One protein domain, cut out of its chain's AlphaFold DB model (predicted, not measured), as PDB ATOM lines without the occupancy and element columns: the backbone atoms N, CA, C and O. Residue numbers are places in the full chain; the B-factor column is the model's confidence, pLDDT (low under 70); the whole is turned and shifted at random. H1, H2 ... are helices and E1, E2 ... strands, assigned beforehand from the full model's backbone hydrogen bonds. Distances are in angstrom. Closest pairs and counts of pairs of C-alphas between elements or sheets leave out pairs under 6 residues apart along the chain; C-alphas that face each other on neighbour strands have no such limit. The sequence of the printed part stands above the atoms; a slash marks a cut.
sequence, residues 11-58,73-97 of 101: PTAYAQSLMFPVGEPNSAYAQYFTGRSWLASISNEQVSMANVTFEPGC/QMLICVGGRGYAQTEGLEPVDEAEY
ATOM      1  N   PRO A  11      11.511 -41.423 -11.359       94.56
ATOM      2  CA  PRO A  11      11.348 -40.687 -12.609       94.56
ATOM      3  C   PRO A  11      10.846 -39.256 -12.374       94.56
ATOM      4  O   PRO A  11       9.813 -39.050 -11.737       94.56
ATOM      5  N   THR A  12      11.534 -38.263 -12.946       93.56
ATOM      6  CA  THR A  12      11.207 -36.832 -12.801       93.56
ATOM      7  C   THR A  12       9.756 -36.509 -13.142       93.56
ATOM      8  O   THR A  12       9.078 -35.848 -12.359       93.56
ATOM      9  N   ALA A  13       9.260 -37.016 -14.274       93.44
ATOM     10  CA  ALA A  13       7.883 -36.779 -14.702       93.44
ATOM     11  C   ALA A  13       6.858 -37.330 -13.695       93.44
ATOM     12  O   ALA A  13       5.844 -36.687 -13.438       93.44
ATOM     13  N   TYR A  14       7.146 -38.486 -13.084       93.12
ATOM     14  CA  TYR A  14       6.294 -39.052 -12.042       93.12
ATOM     15  C   TYR A  14       6.312 -38.174 -10.787       93.12
ATOM     16  O   TYR A  14       5.257 -37.731 -10.345       93.12
ATOM     17  N   ALA A  15       7.497 -37.832 -10.268       93.69
ATOM     18  CA  ALA A  15       7.631 -36.994  -9.074       93.69
ATOM     19  C   ALA A  15       6.938 -35.624  -9.220       93.69
ATOM     20  O   ALA A  15       6.303 -35.149  -8.284       93.69
ATOM     21  N   GLN A  16       7.005 -35.011 -10.405       92.38
ATOM     22  CA  GLN A  16       6.366 -33.719 -10.689       92.38
ATOM     23  C   GLN A  16       4.842 -33.799 -10.850       92.38
ATOM     24  O   GLN A  16       4.178 -32.764 -10.783       92.38
ATOM     25  N   SER A  17       4.289 -34.996 -11.066       92.44
ATOM     26  CA  SER A  17       2.840 -35.205 -11.190       92.44
ATOM     27  C   SER A  17       2.125 -35.323  -9.839       92.44
ATOM     28  O   SER A  17       0.912 -35.138  -9.772       92.44
ATOM     29  N   LEU A  18       2.863 -35.619  -8.765       92.88
ATOM     30  CA  LEU A  18       2.301 -35.894  -7.445       92.88
ATOM     31  C   LEU A  18       1.981 -34.612  -6.678       92.88
ATOM     32  O   LEU A  18       2.756 -33.656  -6.685       92.88
ATOM     33  N   MET A  19       0.864 -34.627  -5.947       92.56
ATOM     34  CA  MET A  19       0.465 -33.548  -5.036       92.56
ATOM     35  C   MET A  19       1.392 -33.437  -3.816       92.56
ATOM     36  O   MET A  19       1.702 -32.328  -3.387       92.56
ATOM     37  N   PHE A  20       1.840 -34.572  -3.275       94.69
ATOM     38  CA  PHE A  20       2.722 -34.647  -2.110       94.69
ATOM     39  C   PHE A  20       4.172 -34.954  -2.519       94.69
ATOM     40  O   PHE A  20       4.386 -35.634  -3.526       94.69
ATOM     41  N   PRO A  21       5.176 -34.490  -1.750       95.44
ATOM     42  CA  PRO A  21       6.575 -34.812  -2.013       95.44
ATOM     43  C   PRO A  21       6.832 -36.319  -1.924       95.44
ATOM     44  O   PRO A  21       6.265 -37.005  -1.075       95.44
ATOM     45  N   VAL A  22       7.740 -36.823  -2.761       96.25
ATOM     46  CA  VAL A  22       8.231 -38.211  -2.682       96.25
ATOM     47  C   VAL A  22       9.104 -38.416  -1.436       96.25
ATOM     48  O   VAL A  22       8.985 -39.435  -0.762       96.25
ATOM     49  N   GLY A  23       9.937 -37.422  -1.109       95.19
ATOM     50  CA  GLY A  23      10.822 -37.440   0.057       95.19
ATOM     51  C   GLY A  23      12.160 -38.124  -0.191       95.19
ATOM     52  O   GLY A  23      12.588 -38.284  -1.331       95.19
ATOM     53  N   GLU A  24      12.824 -38.511   0.892       95.31
ATOM     54  CA  GLU A  24      14.147 -39.138   0.860       95.31
ATOM     55  C   GLU A  24      14.036 -40.669   0.814       95.31
ATOM     56  O   GLU A  24      12.988 -41.214   1.176       95.31
ATOM     57  N   PRO A  25      15.093 -41.395   0.396       96.44
ATOM     58  CA  PRO A  25      15.131 -42.847   0.523       96.44
ATOM     59  C   PRO A  25      14.774 -43.293   1.945       96.44
ATOM     60  O   PRO A  25      15.280 -42.750   2.929       96.44
ATOM     61  N   ASN A  26      13.924 -44.314   2.058       96.62
ATOM     62  CA  ASN A  26      13.367 -44.802   3.317       96.62
ATOM     63  C   ASN A  26      14.369 -45.659   4.126       96.62
ATOM     64  O   ASN A  26      14.038 -46.717   4.663       96.62
ATOM     65  N   SER A  27      15.629 -45.223   4.193       95.50
ATOM     66  CA  SER A  27      16.762 -45.988   4.726       95.50
ATOM     67  C   SER A  27      16.580 -46.384   6.191       95.50
ATOM     68  O   SER A  27      16.988 -47.473   6.582       95.50
ATOM     69  N   ALA A  28      15.925 -45.538   6.994       96.50
ATOM     70  CA  ALA A  28      15.652 -45.816   8.407       96.50
ATOM     71  C   ALA A  28      14.740 -47.040   8.616       96.50
ATOM     72  O   ALA A  28      14.818 -47.699   9.652       96.50
ATOM     73  N   TYR A  29      13.902 -47.360   7.628       96.44
ATOM     74  CA  TYR A  29      12.927 -48.444   7.701       96.44
ATOM     75  C   TYR A  29      13.175 -49.542   6.664       96.44
ATOM     76  O   TYR A  29      12.390 -50.479   6.602       96.44
ATOM     77  N   ALA A  30      14.268 -49.480   5.894       96.75
ATOM     78  CA  ALA A  30      14.551 -50.392   4.781       96.75
ATOM     79  C   ALA A  30      14.505 -51.883   5.164       96.75
ATOM     80  O   ALA A  30      14.124 -52.710   4.346       96.75
ATOM     81  N   GLN A  31      14.820 -52.226   6.416       97.94
ATOM     82  CA  GLN A  31      14.722 -53.594   6.941       97.94
ATOM     83  C   GLN A  31      13.300 -54.189   6.924       97.94
ATOM     84  O   GLN A  31      13.164 -55.403   7.014       97.94
ATOM     85  N   TYR A  32      12.263 -53.354   6.809       97.88
ATOM     86  CA  TYR A  32      10.853 -53.757   6.747       97.88
ATOM     87  C   TYR A  32      10.303 -53.807   5.318       97.88
ATOM     88  O   TYR A  32       9.092 -53.920   5.127       97.88
ATOM     89  N   PHE A  33      11.164 -53.658   4.309       98.19
ATOM     90  CA  PHE A  33      10.768 -53.654   2.909       98.19
ATOM     91  C   PHE A  33      11.665 -54.586   2.100       98.19
ATOM     92  O   PHE A  33      12.866 -54.703   2.332       98.19
ATOM     93  N   THR A  34      11.075 -55.229   1.102       98.31
ATOM     94  CA  THR A  34      11.810 -55.802  -0.023       98.31
ATOM     95  C   THR A  34      11.711 -54.807  -1.173       98.31
ATOM     96  O   THR A  34      10.606 -54.447  -1.570       98.31
ATOM     97  N   GLY A  35      12.849 -54.343  -1.693       97.12
ATOM     98  CA  GLY A  35      12.913 -53.251  -2.674       97.12
ATOM     99  C   GLY A  35      13.042 -51.862  -2.036       97.12
ATOM    100  O   GLY A  35      13.132 -51.716  -0.817       97.12
ATOM    101  N   ARG A  36      13.097 -50.829  -2.876       97.38
ATOM    102  CA  ARG A  36      13.288 -49.428  -2.485       97.38
ATOM    103  C   ARG A  36      11.958 -48.722  -2.259       97.38
ATOM    104  O   ARG A  36      11.022 -48.820  -3.054       97.38
ATOM    105  N   SER A  37      11.931 -47.919  -1.206       97.88
ATOM    106  CA  SER A  37      10.872 -46.953  -0.944       97.88
ATOM    107  C   SER A  37      11.461 -45.595  -0.565       97.88
ATOM    108  O   SER A  37      12.638 -45.487  -0.205       97.88
ATOM    109  N   TRP A  38      10.634 -44.559  -0.658       97.75
ATOM    110  CA  TRP A  38      10.925 -43.186  -0.248       97.75
ATOM    111  C   TRP A  38       9.834 -42.700   0.697       97.75
ATOM    112  O   TRP A  38       8.691 -43.146   0.588       97.75
ATOM    113  N   LEU A  39      10.183 -41.805   1.619       97.12
ATOM    114  CA  LEU A  39       9.264 -41.299   2.631       97.12
ATOM    115  C   LEU A  39       9.392 -39.782   2.782       97.12
ATOM    116  O   LEU A  39      10.484 -39.250   2.989       97.12
ATOM    117  N   ALA A  40       8.250 -39.097   2.763       96.25
ATOM    118  CA  ALA A  40       8.124 -37.702   3.163       96.25
ATOM    119  C   ALA A  40       7.124 -37.560   4.315       96.25
ATOM    120  O   ALA A  40       5.976 -37.989   4.198       96.25
ATOM    121  N   SER A  41       7.526 -36.918   5.414       95.19
ATOM    122  CA  SER A  41       6.584 -36.513   6.469       95.19
ATOM    123  C   SER A  41       5.698 -35.375   5.950       95.19
ATOM    124  O   SER A  41       6.212 -34.411   5.383       95.19
ATOM    125  N   ILE A  42       4.378 -35.499   6.114       94.81
ATOM    126  CA  ILE A  42       3.398 -34.494   5.671       94.81
ATOM    127  C   ILE A  42       2.821 -33.727   6.861       94.81
ATOM    128  O   ILE A  42       2.727 -32.505   6.814       94.81
ATOM    129  N   SER A  43       2.449 -34.431   7.933       93.94
ATOM    130  CA  SER A  43       1.998 -33.820   9.185       93.94
ATOM    131  C   SER A  43       2.413 -34.676  10.373       93.94
ATOM    132  O   SER A  43       2.350 -35.903  10.315       93.94
ATOM    133  N   ASN A  44       2.783 -34.015  11.467       91.44
ATOM    134  CA  ASN A  44       2.926 -34.633  12.786       91.44
ATOM    135  C   ASN A  44       1.892 -34.086  13.785       91.44
ATOM    136  O   ASN A  44       1.909 -34.454  14.957       91.44
ATOM    137  N   GLU A  45       0.992 -33.214  13.327       89.88
ATOM    138  CA  GLU A  45      -0.066 -32.604  14.127       89.88
ATOM    139  C   GLU A  45      -1.407 -33.289  13.849       89.88
ATOM    140  O   GLU A  45      -1.704 -33.635  12.705       89.88
ATOM    141  N   GLN A  46      -2.231 -33.441  14.894       85.12
ATOM    142  CA  GLN A  46      -3.530 -34.139  14.910       85.12
ATOM    143  C   GLN A  46      -3.450 -35.632  14.558       85.12
ATOM    144  O   GLN A  46      -3.730 -36.478  15.406       85.12
ATOM    145  N   VAL A  47      -3.050 -35.952  13.326       86.31
ATOM    146  CA  VAL A  47      -2.829 -37.303  12.809       86.31
ATOM    147  C   VAL A  47      -1.461 -37.326  12.134       86.31
ATOM    148  O   VAL A  47      -1.202 -36.551  11.214       86.31
ATOM    149  N   SER A  48      -0.582 -38.222  12.589       90.38
ATOM    150  CA  SER A  48       0.709 -38.426  11.930       90.38
ATOM    151  C   SER A  48       0.485 -38.995  10.531       90.38
ATOM    152  O   SER A  48      -0.189 -40.015  10.370       90.38
ATOM    153  N   MET A  49       1.032 -38.320   9.523       94.88
ATOM    154  CA  MET A  49       0.854 -38.660   8.119       94.88
ATOM    155  C   MET A  49       2.175 -38.533   7.371       94.88
ATOM    156  O   MET A  49       2.872 -37.518   7.463       94.88
ATOM    157  N   ALA A  50       2.487 -39.553   6.580       96.38
ATOM    158  CA  ALA A  50       3.621 -39.571   5.673       96.38
ATOM    159  C   ALA A  50       3.167 -40.042   4.288       96.38
ATOM    160  O   ALA A  50       2.290 -40.899   4.177       96.38
ATOM    161  N   ASN A  51       3.778 -39.493   3.242       97.12
ATOM    162  CA  ASN A  51       3.672 -40.029   1.894       97.12
ATOM    163  C   ASN A  51       4.800 -41.043   1.696       97.12
ATOM    164  O   ASN A  51       5.970 -40.693   1.856       97.12
ATOM    165  N   VAL A  52       4.451 -42.284   1.357       97.44
ATOM    166  CA  VAL A  52       5.421 -43.349   1.085       97.44
ATOM    167  C   VAL A  52       5.303 -43.741  -0.379       97.44
ATOM    168  O   VAL A  52       4.236 -44.138  -0.839       97.44
ATOM    169  N   THR A  53       6.400 -43.614  -1.120       97.38
ATOM    170  CA  THR A  53       6.479 -44.025  -2.526       97.38
ATOM    171  C   THR A  53       7.243 -45.335  -2.625       97.38
ATOM    172  O   THR A  53       8.313 -45.473  -2.039       97.38
ATOM    173  N   PHE A  54       6.712 -46.282  -3.386       97.50
ATOM    174  CA  PHE A  54       7.281 -47.611  -3.582       97.50
ATOM    175  C   PHE A  54       7.817 -47.721  -5.005       97.50
ATOM    176  O   PHE A  54       7.156 -47.278  -5.947       97.50
ATOM    177  N   GLU A  55       8.998 -48.312  -5.190       96.88
ATOM    178  CA  GLU A  55       9.391 -48.718  -6.539       96.88
ATOM    179  C   GLU A  55       8.526 -49.898  -7.025       96.88
ATOM    180  O   GLU A  55       7.957 -50.621  -6.200       96.88
ATOM    181  N   PRO A  56       8.413 -50.130  -8.346       96.69
ATOM    182  CA  PRO A  56       7.677 -51.278  -8.864       96.69
ATOM    183  C   PRO A  56       8.155 -52.597  -8.242       96.69
ATOM    184  O   PRO A  56       9.336 -52.929  -8.307       96.69
ATOM    185  N   GLY A  57       7.226 -53.348  -7.648       96.69
ATOM    186  CA  GLY A  57       7.519 -54.616  -6.976       96.69
ATOM    187  C   GLY A  57       8.055 -54.488  -5.546       96.69
ATOM    188  O   GLY A  57       8.337 -55.515  -4.933       96.69
ATOM    189  N   CYS A  58       8.182 -53.274  -4.995       97.88
ATOM    190  CA  CYS A  58       8.502 -53.112  -3.580       97.88
ATOM    191  C   CYS A  58       7.339 -53.592  -2.704       97.88
ATOM    192  O   CYS A  58       6.178 -53.276  -2.963       97.88
ATOM    193  N   GLN A  73      -4.152 -48.360  10.750       90.81
ATOM    194  CA  GLN A  73      -3.576 -47.616   9.637       90.81
ATOM    195  C   GLN A  73      -4.664 -47.305   8.612       90.81
ATOM    196  O   GLN A  73      -5.509 -48.146   8.315       90.81
ATOM    197  N   MET A  74      -4.617 -46.094   8.062       90.94
ATOM    198  CA  MET A  74      -5.374 -45.717   6.876       90.94
ATOM    199  C   MET A  74      -4.387 -45.456   5.743       90.94
ATOM    200  O   MET A  74      -3.393 -44.757   5.940       90.94
ATOM    201  N   LEU A  75      -4.671 -46.010   4.567       92.00
ATOM    202  CA  LEU A  75      -3.904 -45.773   3.349       92.00
ATOM    203  C   LEU A  75      -4.761 -44.973   2.369       92.00
ATOM    204  O   LEU A  75      -5.937 -45.277   2.173       92.00
ATOM    205  N   ILE A  76      -4.163 -43.954   1.757       93.00
ATOM    206  CA  ILE A  76      -4.783 -43.143   0.709       93.00
ATOM    207  C   ILE A  76      -3.877 -43.238  -0.514       93.00
ATOM    208  O   ILE A  76      -2.731 -42.789  -0.474       93.00
ATOM    209  N   CYS A  77      -4.378 -43.839  -1.592       93.69
ATOM    210  CA  CYS A  77      -3.638 -43.925  -2.845       93.69
ATOM    211  C   CYS A  77      -3.648 -42.550  -3.525       93.69
ATOM    212  O   CYS A  77      -4.708 -42.004  -3.819       93.69
ATOM    213  N   VAL A  78      -2.466 -41.969  -3.742       93.88
ATOM    214  CA  VAL A  78      -2.306 -40.616  -4.322       93.88
ATOM    215  C   VAL A  78      -1.514 -40.610  -5.631       93.88
ATOM    216  O   VAL A  78      -1.333 -39.557  -6.241       93.88
ATOM    217  N   GLY A  79      -1.031 -41.775  -6.070       93.75
ATOM    218  CA  GLY A  79      -0.288 -41.943  -7.313       93.75
ATOM    219  C   GLY A  79       0.127 -43.393  -7.552       93.75
ATOM    220  O   GLY A  79       0.327 -44.160  -6.611       93.75
ATOM    221  N   GLY A  80       0.272 -43.759  -8.827       93.88
ATOM    222  CA  GLY A  80       0.679 -45.102  -9.235       93.88
ATOM    223  C   GLY A  80      -0.419 -46.157  -9.067       93.88
ATOM    224  O   GLY A  80      -1.607 -45.850  -9.098       93.88
ATOM    225  N   ARG A  81      -0.001 -47.420  -8.942       94.00
ATOM    226  CA  ARG A  81      -0.863 -48.586  -8.708       94.00
ATOM    227  C   ARG A  81      -0.131 -49.551  -7.784       94.00
ATOM    228  O   ARG A  81       1.060 -49.791  -7.974       94.00
ATOM    229  N   GLY A  82      -0.848 -50.117  -6.824       95.19
ATOM    230  CA  GLY A  82      -0.317 -51.085  -5.873       95.19
ATOM    231  C   GLY A  82      -1.392 -52.059  -5.409       95.19
ATOM    232  O   GLY A  82      -2.541 -51.974  -5.844       95.19
ATOM    233  N   TYR A  83      -0.989 -52.968  -4.528       95.81
ATOM    234  CA  TYR A  83      -1.860 -53.955  -3.905       95.81
ATOM    235  C   TYR A  83      -1.773 -53.823  -2.389       95.81
ATOM    236  O   TYR A  83      -0.711 -53.512  -1.848       95.81
ATOM    237  N   ALA A  84      -2.880 -54.102  -1.716       94.38
ATOM    238  CA  ALA A  84      -2.932 -54.308  -0.281       94.38
ATOM    239  C   ALA A  84      -3.446 -55.722  -0.008       94.38
ATOM    240  O   ALA A  84      -4.325 -56.222  -0.708       94.38
ATOM    241  N   GLN A  85      -2.908 -56.366   1.022       94.56
ATOM    242  CA  GLN A  85      -3.336 -57.699   1.417       94.56
ATOM    243  C   GLN A  85      -3.485 -57.761   2.933       94.56
ATOM    244  O   GLN A  85      -2.619 -57.304   3.676       94.56
ATOM    245  N   THR A  86      -4.596 -58.337   3.381       93.31
ATOM    246  CA  THR A  86      -4.770 -58.781   4.767       93.31
ATOM    247  C   THR A  86      -4.532 -60.282   4.812       93.31
ATOM    248  O   THR A  86      -4.934 -60.990   3.890       93.31
ATOM    249  N   GLU A  87      -3.858 -60.763   5.857       94.50
ATOM    250  CA  GLU A  87      -3.514 -62.179   5.997       94.50
ATOM    251  C   GLU A  87      -4.749 -63.080   5.813       94.50
ATOM    252  O   GLU A  87      -5.812 -62.832   6.382       94.50
ATOM    253  N   GLY A  88      -4.605 -64.115   4.981       96.25
ATOM    254  CA  GLY A  88      -5.679 -65.056   4.651       96.25
ATOM    255  C   GLY A  88      -6.666 -64.588   3.575       96.25
ATOM    256  O   GLY A  88      -7.525 -65.376   3.185       96.25
ATOM    257  N   LEU A  89      -6.552 -63.354   3.072       93.69
ATOM    258  CA  LEU A  89      -7.325 -62.853   1.931       93.69
ATOM    259  C   LEU A  89      -6.453 -62.748   0.676       93.69
ATOM    260  O   LEU A  89      -5.229 -62.628   0.760       93.69
ATOM    261  N   GLU A  90      -7.089 -62.746  -0.493       94.94
ATOM    262  CA  GLU A  90      -6.415 -62.414  -1.750       94.94
ATOM    263  C   GLU A  90      -5.963 -60.940  -1.749       94.94
ATOM    264  O   GLU A  90      -6.647 -60.087  -1.169       94.94
ATOM    265  N   PRO A  91      -4.811 -60.615  -2.362       94.38
ATOM    266  CA  PRO A  91      -4.385 -59.232  -2.526       94.38
ATOM    267  C   PRO A  91      -5.376 -58.485  -3.421       94.38
ATOM    268  O   PRO A  91      -5.812 -59.007  -4.443       94.38
ATOM    269  N   VAL A  92      -5.690 -57.247  -3.053       94.88
ATOM    270  CA  VAL A  92      -6.622 -56.388  -3.790       94.88
ATOM    271  C   VAL A  92      -5.945 -55.092  -4.198       94.88
ATOM    272  O   VAL A  92      -5.155 -54.522  -3.439       94.88
ATOM    273  N   ASP A  93      -6.248 -54.619  -5.402       93.75
ATOM    274  CA  ASP A  93      -5.896 -53.260  -5.812       93.75
ATOM    275  C   ASP A  93      -6.935 -52.226  -5.325       93.75
ATOM    276  O   ASP A  93      -7.947 -52.559  -4.703       93.75
ATOM    277  N   GLU A  94      -6.695 -50.941  -5.602       86.81
ATOM    278  CA  GLU A  94      -7.621 -49.853  -5.249       86.81
ATOM    279  C   GLU A  94      -9.033 -50.050  -5.841       86.81
ATOM    280  O   GLU A  94     -10.038 -49.794  -5.172       86.81
ATOM    281  N   ALA A  95      -9.123 -50.524  -7.087       87.50
ATOM    282  CA  ALA A  95     -10.386 -50.687  -7.801       87.50
ATOM    283  C   ALA A  95     -11.197 -51.879  -7.275       87.50
ATOM    284  O   ALA A  95     -12.428 -51.854  -7.308       87.50
ATOM    285  N   GLU A  96     -10.533 -52.929  -6.807       90.06
ATOM    286  CA  GLU A  96     -11.144 -54.076  -6.146       90.06
ATOM    287  C   GLU A  96     -11.561 -53.732  -4.721       90.06
ATOM    288  O   GLU A  96     -12.698 -54.018  -4.343       90.06
ATOM    289  N   TYR A  97     -10.713 -53.030  -3.966       85.00
ATOM    290  CA  TYR A  97     -11.049 -52.583  -2.615       85.00
ATOM    291  C   TYR A  97     -12.282 -51.669  -2.598       85.00
ATOM    292  O   TYR A  97     -13.127 -51.769  -1.708       85.00
TER     293      TYR A  97
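What this domain is: This is residues 11 to 58 and 73 to 97 of the 101 residues of the protein "Putative carboxymuconolactone decarboxylase" of Bifidobacterium pseudolongum (UniProt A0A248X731). There is little regular structure: an antiparallel hairpin, E1 and E2, stands among loops, with short helix H2 near E1, and short helices H1 and H3 far out. The 73 printed residues, 29 in named elements, run H1, H2, E1, E2, H3, class mixed. The whole is only just compact, close to loose: radius of gyration of the C-alphas 13.2 A, spans 32 by 32 by 27 A.

How they stand to each other: E1, residues 37 to 43, and E2, residues 49 to 54, form a hairpin; N 40 and O 51, 2.9 A, are within hydrogen-bond range. H2, residues 27 to 32, comes closest to E1 at the C-alphas of Ala 30 and Ser 37, 7.6 A. H1, residues 12 to 17, is apart from H3, residues 94 to 97. In H1 every O i to N i+4 pair is within range, in H2 0 of 2, but 2 of 3 O i to N i+3; H3 is too short.

Where its parts are: E1 spans 18.8 A, E2 16.1 A. C-alpha 12 is at (11.207, -36.832, -12.801), C-alpha 97 at (-11.049, -52.583, -2.615).

The domain as a whole: Residues 59 to 72 are cut out; C-alphas 58 and 73 are 18.7 A apart. No printed residue is under 70 in pLDDT.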